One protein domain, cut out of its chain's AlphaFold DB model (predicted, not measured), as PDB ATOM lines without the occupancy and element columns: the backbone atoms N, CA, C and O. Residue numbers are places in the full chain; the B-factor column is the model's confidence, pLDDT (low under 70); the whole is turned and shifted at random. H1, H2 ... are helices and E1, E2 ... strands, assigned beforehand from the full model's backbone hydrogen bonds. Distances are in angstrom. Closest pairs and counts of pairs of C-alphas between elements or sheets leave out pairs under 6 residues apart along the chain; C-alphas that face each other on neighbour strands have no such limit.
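AT A GLANCE: This is residues 3 to 66 of the 77 residues of an uncharacterized protein of Microbacterium sp (UniProt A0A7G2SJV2). A long, kinked hairpin ribbon runs out along E2 and E3 and folds back along E4 and E5, with E1 added beside E4 and helix H1 packed over one face of the sheet E1, E4, E3. From the E5 end of the ribbon an arm, the link of residues 48 to 58 and then the short helix H2, adds much of the length. The printed part has 64 residues, with the order E1, H1, E2, E3, E4, E5, H2. The sheets E1, E4, E3 and E2, E5 are antiparallel, and the class is mixed, helices and strands. The whole is extended, with a radius of gyration of the C-alphas of 17.7 A and spans of 58 by 18 by 12 A.

HOW THE PARTS SIT: The larger sheet has the order E1, residues 3 to 5, E4, residues 39 to 42, and E3, residues 30 to 32. E1 and E4 are antiparallel at 158 degrees, with N 3 and O 41 within hydrogen-bond range at 2.9 A. E3 and E4 form a hairpin at 148 degrees, with N 31 and O 40 at 2.8 A. H1, residues 8 to 17, is on one face of this sheet, two layers with a helix over a sheet, at a height over the sheet of 8.0 A. It lies over E1 and only just over E4, on which 3 of its C-alphas fall, and runs slantwise to the strands, at 33 degrees to E1 on the local plane. The closest C-alphas of H1 and E1 are those of Ile 11 and Gly 5, 5.0 A apart. E2, residues 23 to 27, runs on into E3 at 51 degrees, and E4 runs on into E5, residues 44 to 47, at 36 degrees. E2 and E5 are antiparallel at 145 degrees, with N 24 and O 46 at 2.8 A. H2, residues 59 to 64, is not on the sheet E1, E4, E3 and is apart from H1 and E2. In H1 and H2 every O i to N i+4 pair is within hydrogen-bond range.

IN THESE COORDINATES: E1 begins at C-alpha 3, (14.009, 44.088, -7.641). From first to last C-alpha, H1 measures 14.2 A, E2 11.8 A, E4 10.2 A and E5 10.0 A. The shorter elements are H2 at 8.6 A, E1 at 6.8 A and E3 at 6.5 A. H2 ends at C-alpha 64, (13.602, 38.740, 30.199).

THE WHOLE: The two C-alphas farthest apart, those of Thr 35 and Asp 58, are 58.6 A apart. The printed part has no cut. The link from E5 to H2, 11 residues, is long. The mean pLDDT of the printed part is 71.1, and 26 residues are under 70, among them residues 33 to 38 and 46 to 55.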
ATOM      1  N   VAL A   3      15.323  43.919  -7.014       81.69
ATOM      2  CA  VAL A   3      14.009  44.088  -7.641       81.69
ATOM      3  C   VAL A   3      14.107  45.086  -8.787       81.69
ATOM      4  O   VAL A   3      14.958  45.979  -8.780       81.69
ATOM      5  N   GLU A   4      13.215  44.958  -9.756       81.44
ATOM      6  CA  GLU A   4      13.095  45.875 -10.885       81.44
ATOM      7  C   GLU A   4      11.696  46.481 -10.883       81.44
ATOM      8  O   GLU A   4      10.714  45.803 -10.584       81.44
ATOM      9  N   GLY A   5      11.600  47.770 -11.183       77.94
ATOM     10  CA  GLY A   5      10.328  48.467 -11.243       77.94
ATOM     11  C   GLY A   5      10.397  49.690 -12.140       77.94
ATOM     12  O   GLY A   5      11.444  50.297 -12.342       77.94
ATOM     13  N   GLU A   6       9.251  50.063 -12.686       79.50
ATOM     14  CA  GLU A   6       9.112  51.227 -13.570       79.50
ATOM     15  C   GLU A   6       9.060  52.550 -12.785       79.50
ATOM     16  O   GLU A   6       9.103  53.637 -13.355       79.50
ATOM     17  N   SER A   7       8.952  52.470 -11.457       76.31
ATOM     18  CA  SER A   7       8.904  53.618 -10.557       76.31
ATOM     19  C   SER A   7       9.436  53.266  -9.170       76.31
ATOM     20  O   SER A   7       9.479  52.101  -8.766       76.31
ATOM     21  N   LEU A   8       9.794  54.298  -8.404       74.12
ATOM     22  CA  LEU A   8      10.257  54.150  -7.022       74.12
ATOM     23  C   LEU A   8       9.195  53.487  -6.120       74.12
ATOM     24  O   LEU A   8       9.543  52.720  -5.228       74.12
ATOM     25  N   GLN A   9       7.912  53.760  -6.387       77.69
ATOM     26  CA  GLN A   9       6.766  53.153  -5.703       77.69
ATOM     27  C   GLN A   9       6.706  51.645  -5.982       77.69
ATOM     28  O   GLN A   9       6.701  50.855  -5.045       77.69
ATOM     29  N   ALA A  10       6.766  51.244  -7.258       81.81
ATOM     30  CA  ALA A  10       6.752  49.833  -7.651       81.81
ATOM     31  C   ALA A  10       7.925  49.048  -7.037       81.81
ATOM     32  O   ALA A  10       7.761  47.912  -6.605       81.81
ATOM     33  N   ILE A  11       9.096  49.681  -6.942       82.56
ATOM     34  CA  ILE A  11      10.266  49.114  -6.267       82.56
ATOM     35  C   ILE A  11      10.021  48.932  -4.768       82.56
ATOM     36  O   ILE A  11      10.370  47.887  -4.223       82.56
ATOM     37  N   GLN A  12       9.433  49.919  -4.089       76.50
ATOM     38  CA  GLN A  12       9.110  49.794  -2.666       76.50
ATOM     39  C   GLN A  12       8.071  48.702  -2.410       76.50
ATOM     40  O   GLN A  12       8.256  47.918  -1.485       76.50
ATOM     41  N   ASP A  13       7.032  48.606  -3.240       82.06
ATOM     42  CA  ASP A  13       6.009  47.560  -3.146       82.06
ATOM     43  C   ASP A  13       6.589  46.157  -3.398       82.06
ATOM     44  O   ASP A  13       6.303  45.221  -2.647       82.06
ATOM     45  N   ALA A  14       7.476  46.010  -4.387       82.31
ATOM     46  CA  ALA A  14       8.186  44.757  -4.640       82.31
ATOM     47  C   ALA A  14       9.100  44.377  -3.462       82.31
ATOM     48  O   ALA A  14       9.074  43.241  -2.992       82.31
ATOM     49  N   LEU A  15       9.856  45.339  -2.922       79.19
ATOM     50  CA  LEU A  15      10.695  45.127  -1.740       79.19
ATOM     51  C   LEU A  15       9.873  44.807  -0.488       79.19
ATOM     52  O   LEU A  15      10.334  44.034   0.344       79.19
ATOM     53  N   ALA A  16       8.684  45.390  -0.333       77.62
ATOM     54  CA  ALA A  16       7.790  45.123   0.787       77.62
ATOM     55  C   ALA A  16       7.138  43.738   0.689       77.62
ATOM     56  O   ALA A  16       6.991  43.073   1.712       77.62
ATOM     57  N   THR A  17       6.795  43.304  -0.526       79.00
ATOM     58  CA  THR A  17       6.228  41.975  -0.810       79.00
ATOM     59  C   THR A  17       7.250  40.873  -0.572       79.00
ATOM     60  O   THR A  17       6.957  39.878   0.081       79.00
ATOM     61  N   GLU A  18       8.472  41.078  -1.052       74.56
ATOM     62  CA  GLU A  18       9.565  40.125  -0.884       74.56
ATOM     63  C   GLU A  18      10.211  40.202   0.511       74.56
ATOM     64  O   GLU A  18      11.067  39.385   0.858       74.56
ATOM     65  N   ARG A  19       9.829  41.185   1.340       72.44
ATOM     66  CA  ARG A  19      10.396  41.378   2.678       72.44
ATOM     67  C   ARG A  19      10.132  40.140   3.543       72.44
ATOM     68  O   ARG A  19       8.978  39.888   3.901       72.44
ATOM     69  N   PRO A  20      11.178  39.420   3.987       66.50
ATOM     70  CA  PRO A  20      10.997  38.305   4.904       66.50
ATOM     71  C   PRO A  20      10.394  38.792   6.226       66.50
ATOM     72  O   PRO A  20      10.741  39.871   6.722       66.50
ATOM     73  N   ALA A  21       9.518  37.990   6.834       60.03
ATOM     74  CA  ALA A  21       8.978  38.296   8.156       60.03
ATOM     75  C   ALA A  21      10.126  38.513   9.164       60.03
ATOM     76  O   ALA A  21      11.078  37.735   9.229       60.03
ATOM     77  N   GLY A  22      10.069  39.613   9.919       62.91
ATOM     78  CA  GLY A  22      11.116  39.981  10.877       62.91
ATOM     79  C   GLY A  22      12.368  40.631  10.275       62.91
ATOM     80  O   GLY A  22      13.332  40.838  11.006       62.91
ATOM     81  N   HIS A  23      12.382  40.978   8.985       69.00
ATOM     82  CA  HIS A  23      13.437  41.790   8.372       69.00
ATOM     83  C   HIS A  23      12.932  43.199   8.049       69.00
ATOM     84  O   HIS A  23      11.787  43.387   7.644       69.00
ATOM     85  N   GLU A  24      13.790  44.198   8.226       72.25
ATOM     86  CA  GLU A  24      13.550  45.591   7.867       72.25
ATOM     87  C   GLU A  24      14.478  45.988   6.714       72.25
ATOM     88  O   GLU A  24      15.598  45.489   6.582       72.25
ATOM     89  N   LEU A  25      13.991  46.847   5.821       70.69
ATOM     90  CA  LEU A  25      14.777  47.328   4.693       70.69
ATOM     91  C   LEU A  25      15.788  48.359   5.211       70.69
ATOM     92  O   LEU A  25      15.405  49.471   5.558       70.69
ATOM     93  N   ALA A  26      17.069  47.995   5.274       70.00
ATOM     94  CA  ALA A  26      18.129  48.893   5.737       70.00
ATOM     95  C   ALA A  26      18.549  49.892   4.660       70.00
ATOM     96  O   ALA A  26      18.892  51.035   4.952       70.00
ATOM     97  N   SER A  27      18.576  49.450   3.404       66.19
ATOM     98  CA  SER A  27      18.974  50.295   2.286       66.19
ATOM     99  C   SER A  27      18.419  49.745   0.981       66.19
ATOM    100  O   SER A  27      18.399  48.534   0.780       66.19
ATOM    101  N   ALA A  28      17.983  50.633   0.096       67.31
ATOM    102  CA  ALA A  28      17.565  50.294  -1.259       67.31
ATOM    103  C   ALA A  28      18.088  51.349  -2.242       67.31
ATOM    104  O   ALA A  28      17.317  52.194  -2.702       67.31
ATOM    105  N   PRO A  29      19.400  51.360  -2.547       72.31
ATOM    106  CA  PRO A  29      19.922  52.182  -3.626       72.31
ATOM    107  C   PRO A  29      19.249  51.779  -4.941       72.31
ATOM    108  O   PRO A  29      19.322  50.624  -5.374       72.31
ATOM    109  N   VAL A  30      18.578  52.752  -5.558       76.50
ATOM    110  CA  VAL A  30      17.919  52.597  -6.852       76.50
ATOM    111  C   VAL A  30      18.870  53.066  -7.942       76.50
ATOM    112  O   VAL A  30      19.351  54.197  -7.918       76.50
ATOM    113  N   VAL A  31      19.132  52.195  -8.906       77.62
ATOM    114  CA  VAL A  31      19.967  52.470 -10.068       77.62
ATOM    115  C   VAL A  31      19.069  52.434 -11.296       77.62
ATOM    116  O   VAL A  31      18.472  51.413 -11.624       77.62
ATOM    117  N   MET A  32      18.947  53.567 -11.979       74.88
ATOM    118  CA  MET A  32      18.246  53.613 -13.258       74.88
ATOM    119  C   MET A  32      19.162  53.023 -14.332       74.88
ATOM    120  O   MET A  32      20.313  53.451 -14.470       74.88
ATOM    121  N   SER A  33      18.684  52.023 -15.073       66.81
ATOM    122  CA  SER A  33      19.484  51.464 -16.161       66.81
ATOM    123  C   SER A  33      19.619  52.516 -17.273       66.81
ATOM    124  O   SER A  33      18.654  53.182 -17.635       66.81
ATOM    125  N   LYS A  34      20.818  52.692 -17.843       63.22
ATOM    126  CA  LYS A  34      21.043  53.669 -18.931       63.22
ATOM    127  C   LYS A  34      20.371  53.289 -20.258       63.22
ATOM    128  O   LYS A  34      20.362  54.097 -21.180       63.22
ATOM    129  N   THR A  35      19.863  52.066 -20.365       67.38
ATOM    130  CA  THR A  35      19.408  51.459 -21.626       67.38
ATOM    131  C   THR A  35      17.912  51.137 -21.613       67.38
ATOM    132  O   THR A  35      17.363  50.771 -22.646       67.38
ATOM    133  N   SER A  36      17.242  51.278 -20.467       62.28
ATOM    134  CA  SER A  36      15.821  50.981 -20.296       62.28
ATOM    135  C   SER A  36      15.193  51.932 -19.277       62.28
ATOM    136  O   SER A  36      15.846  52.337 -18.319       62.28
ATOM    137  N   THR A  37      13.908  52.244 -19.453       67.94
ATOM    138  CA  THR A  37      13.084  53.019 -18.504       67.94
ATOM    139  C   THR A  37      12.888  52.296 -17.164       67.94
ATOM    140  O   THR A  37      12.311  52.852 -16.234       67.94
ATOM    141  N   LEU A  38      13.362  51.052 -17.061       68.62
ATOM    142  CA  LEU A  38      13.333  50.247 -15.851       68.62
ATOM    143  C   LEU A  38      14.402  50.706 -14.850       68.62
ATOM    144  O   LEU A  38      15.577  50.916 -15.177       68.62
ATOM    145  N   MET A  39      13.964  50.845 -13.604       76.81
ATOM    146  CA  MET A  39      14.797  51.137 -12.451       76.81
ATOM    147  C   MET A  39      15.071  49.819 -11.721       76.81
ATOM    148  O   MET A  39      14.153  49.063 -11.409       76.81
ATOM    149  N   THR A  40      16.334  49.536 -11.433       75.69
ATOM    150  CA  THR A  40      16.748  48.354 -10.672       75.69
ATOM    151  C   THR A  40      17.147  48.806  -9.276       75.69
ATOM    152  O   THR A  40      17.996  49.680  -9.124       75.69
ATOM    153  N   ALA A  41      16.574  48.218  -8.233       77.31
ATOM    154  CA  ALA A  41      16.973  48.490  -6.860       77.31
ATOM    155  C   ALA A  41      17.502  47.240  -6.184       77.31
ATOM    156  O   ALA A  41      16.904  46.167  -6.237       77.31
ATOM    157  N   THR A  42      18.619  47.405  -5.487       76.56
ATOM    158  CA  THR A  42      19.150  46.347  -4.632       76.56
ATOM    159  C   THR A  42      18.726  46.635  -3.201       76.56
ATOM    160  O   THR A  42      19.304  47.486  -2.539       76.56
ATOM    161  N   GLY A  43      17.691  45.939  -2.736       75.62
ATOM    162  CA  GLY A  43      17.243  45.976  -1.352       75.62
ATOM    163  C   GLY A  43      18.136  45.133  -0.450       75.62
ATOM    164  O   GLY A  43      18.200  43.900  -0.568       75.62
ATOM    165  N   THR A  44      18.804  45.805   0.477       73.94
ATOM    166  CA  THR A  44      19.497  45.196   1.608       73.94
ATOM    167  C   THR A  44      18.524  45.122   2.774       73.94
ATOM    168  O   THR A  44      18.163  46.136   3.373       73.94
ATOM    169  N   PHE A  45      18.098  43.904   3.087       73.69
ATOM    170  CA  PHE A  45      17.246  43.613   4.229       73.69
ATOM    171  C   PHE A  45      18.117  43.176   5.392       73.69
ATOM    172  O   PHE A  45      18.962  42.294   5.242       73.69
ATOM    173  N   VAL A  46      17.905  43.787   6.547       65.00
ATOM    174  CA  VAL A  46      18.525  43.374   7.801       65.00
ATOM    175  C   VAL A  46      17.454  42.741   8.661       65.00
ATOM    176  O   VAL A  46      16.325  43.224   8.706       65.00
ATOM    177  N   ALA A  47      17.774  41.649   9.346       69.75
ATOM    178  CA  ALA A  47      16.878  41.149  10.374       69.75
ATOM    179  C   ALA A  47      16.661  42.271  11.400       69.75
ATOM    180  O   ALA A  47      17.619  42.893  11.854       69.75
ATOM    181  N   ARG A  48      15.419  42.505  11.818       55.25
ATOM    182  CA  ARG A  48      15.108  43.383  12.957       55.25
ATOM    183  C   ARG A  48      15.742  42.881  14.269       55.25
ATOM    184  O   ARG A  48      15.793  43.619  15.244       55.25
ATOM    185  N   ASN A  49      16.262  41.648  14.248       52.47
ATOM    186  CA  ASN A  49      17.115  41.015  15.258       52.47
ATOM    187  C   ASN A  49      18.616  41.347  15.105       52.47
ATOM    188  O   ASN A  49      19.453  40.664  15.693       52.47
ATOM    189  N   ALA A  50      18.999  42.341  14.298       52.78
ATOM    190  CA  ALA A  50      20.382  42.797  14.215       52.78
ATOM    191  C   ALA A  50      20.781  43.448  15.551       52.78
ATOM    192  O   ALA A  50      20.497  44.617  15.780       52.78
ATOM    193  N   ALA A  51      21.360  42.629  16.437       55.72
ATOM    194  CA  ALA A  51      22.017  42.961  17.701       55.72
ATOM    195  C   ALA A  51      21.527  44.263  18.363       55.72
ATOM    196  O   ALA A  51      22.125  45.325  18.197       55.72
ATOM    197  N   ARG A  52      20.449  44.174  19.147       57.03
ATOM    198  CA  ARG A  52      20.073  45.260  20.055       57.03
ATOM    199  C   ARG A  52      20.828  45.097  21.366       57.03
ATOM    200  O   ARG A  52      20.753  44.040  21.989       57.03
ATOM    201  N   GLU A  53      21.515  46.149  21.784       57.47
ATOM    202  CA  GLU A  53      22.089  46.221  23.122       57.47
ATOM    203  C   GLU A  53      20.953  46.380  24.138       57.47
ATOM    204  O   GLU A  53      20.093  47.259  24.010       57.47
ATOM    205  N   VAL A  54      20.905  45.457  25.092       63.31
ATOM    206  CA  VAL A  54      19.960  45.459  26.205       63.31
ATOM    207  C   VAL A  54      20.774  45.502  27.484       63.31
ATOM    208  O   VAL A  54      21.620  44.645  27.722       63.31
ATOM    209  N   GLU A  55      20.524  46.526  28.287       58.53
ATOM    210  CA  GLU A  55      21.213  46.745  29.550       58.53
ATOM    211  C   GLU A  55      20.264  46.363  30.686       58.53
ATOM    212  O   GLU A  55      19.082  46.718  30.687       58.53
ATOM    213  N   GLY A  56      20.765  45.577  31.628       73.88
ATOM    214  CA  GLY A  56      19.999  45.107  32.769       73.88
ATOM    215  C   GLY A  56      20.933  44.854  33.944       73.88
ATOM    216  O   GLY A  56      22.099  44.539  33.722       73.88
ATOM    217  N   PRO A  57      20.435  44.973  35.185       68.75
ATOM    218  CA  PRO A  57      21.264  44.806  36.378       68.75
ATOM    219  C   PRO A  57      21.805  43.378  36.525       68.75
ATOM    220  O   PRO A  57      22.816  43.180  37.182       68.75
ATOM    221  N   ASP A  58      21.146  42.397  35.895       76.00
ATOM    222  CA  ASP A  58      21.490  40.983  35.981       76.00
ATOM    223  C   ASP A  58      21.202  40.249  34.668       76.00
ATOM    224  O   ASP A  58      20.309  40.614  33.894       76.00
ATOM    225  N   LEU A  59      21.864  39.104  34.478       70.38
ATOM    226  CA  LEU A  59      21.619  38.197  33.353       70.38
ATOM    227  C   LEU A  59      20.144  37.765  33.246       70.38
ATOM    228  O   LEU A  59      19.644  37.539  32.145       70.38
ATOM    229  N   ALA A  60      19.431  37.659  34.372       77.25
ATOM    230  CA  ALA A  60      18.005  37.336  34.390       77.25
ATOM    231  C   ALA A  60      17.146  38.457  33.775       77.25
ATOM    232  O   ALA A  60      16.222  38.169  33.015       77.25
ATOM    233  N   ALA A  61      17.488  39.721  34.043       74.06
ATOM    234  CA  ALA A  61      16.822  40.878  33.449       74.06
ATOM    235  C   ALA A  61      17.121  40.974  31.946       74.06
ATOM    236  O   ALA A  61      16.209  41.170  31.146       74.06
ATOM    237  N   ILE A  62      18.374  40.728  31.549       72.62
ATOM    238  CA  ILE A  62      18.781  40.675  30.138       72.62
ATOM    239  C   ILE A  62      18.012  39.571  29.395       72.62
ATOM    240  O   ILE A  62      17.494  39.805  28.305       72.62
ATOM    241  N   ARG A  63      17.857  38.385  29.997       69.94
ATOM    242  CA  ARG A  63      17.069  37.284  29.415       69.94
ATOM    243  C   ARG A  63      15.582  37.609  29.304       69.94
ATOM    244  O   ARG A  63      14.981  37.255  28.303       69.94
ATOM    245  N   ALA A  64      14.997  38.303  30.278       77.06
ATOM    246  CA  ALA A  64      13.602  38.740  30.199       77.06
ATOM    247  C   ALA A  64      13.370  39.783  29.089       77.06
ATOM    248  O   ALA A  64      12.294  39.838  28.497       77.06
ATOM    249  N   LEU A  65      14.392  40.589  28.785       65.81
ATOM    250  CA  LEU A  65      14.404  41.553  27.680       65.81
ATOM    251  C   LEU A  65      14.765  40.925  26.328       65.81
ATOM    252  O   LEU A  65      14.735  41.618  25.313       65.81
ATOM    253  N   THR A  66      15.106  39.635  26.314       69.19
ATOM    254  CA  THR A  66      15.477  38.868  25.125       69.19
ATOM    255  C   THR A  66      14.263  38.044  24.679       69.19
ATOM    256  O   THR A  66      13.939  37.054  25.332       69.19
TER     257      THR A  66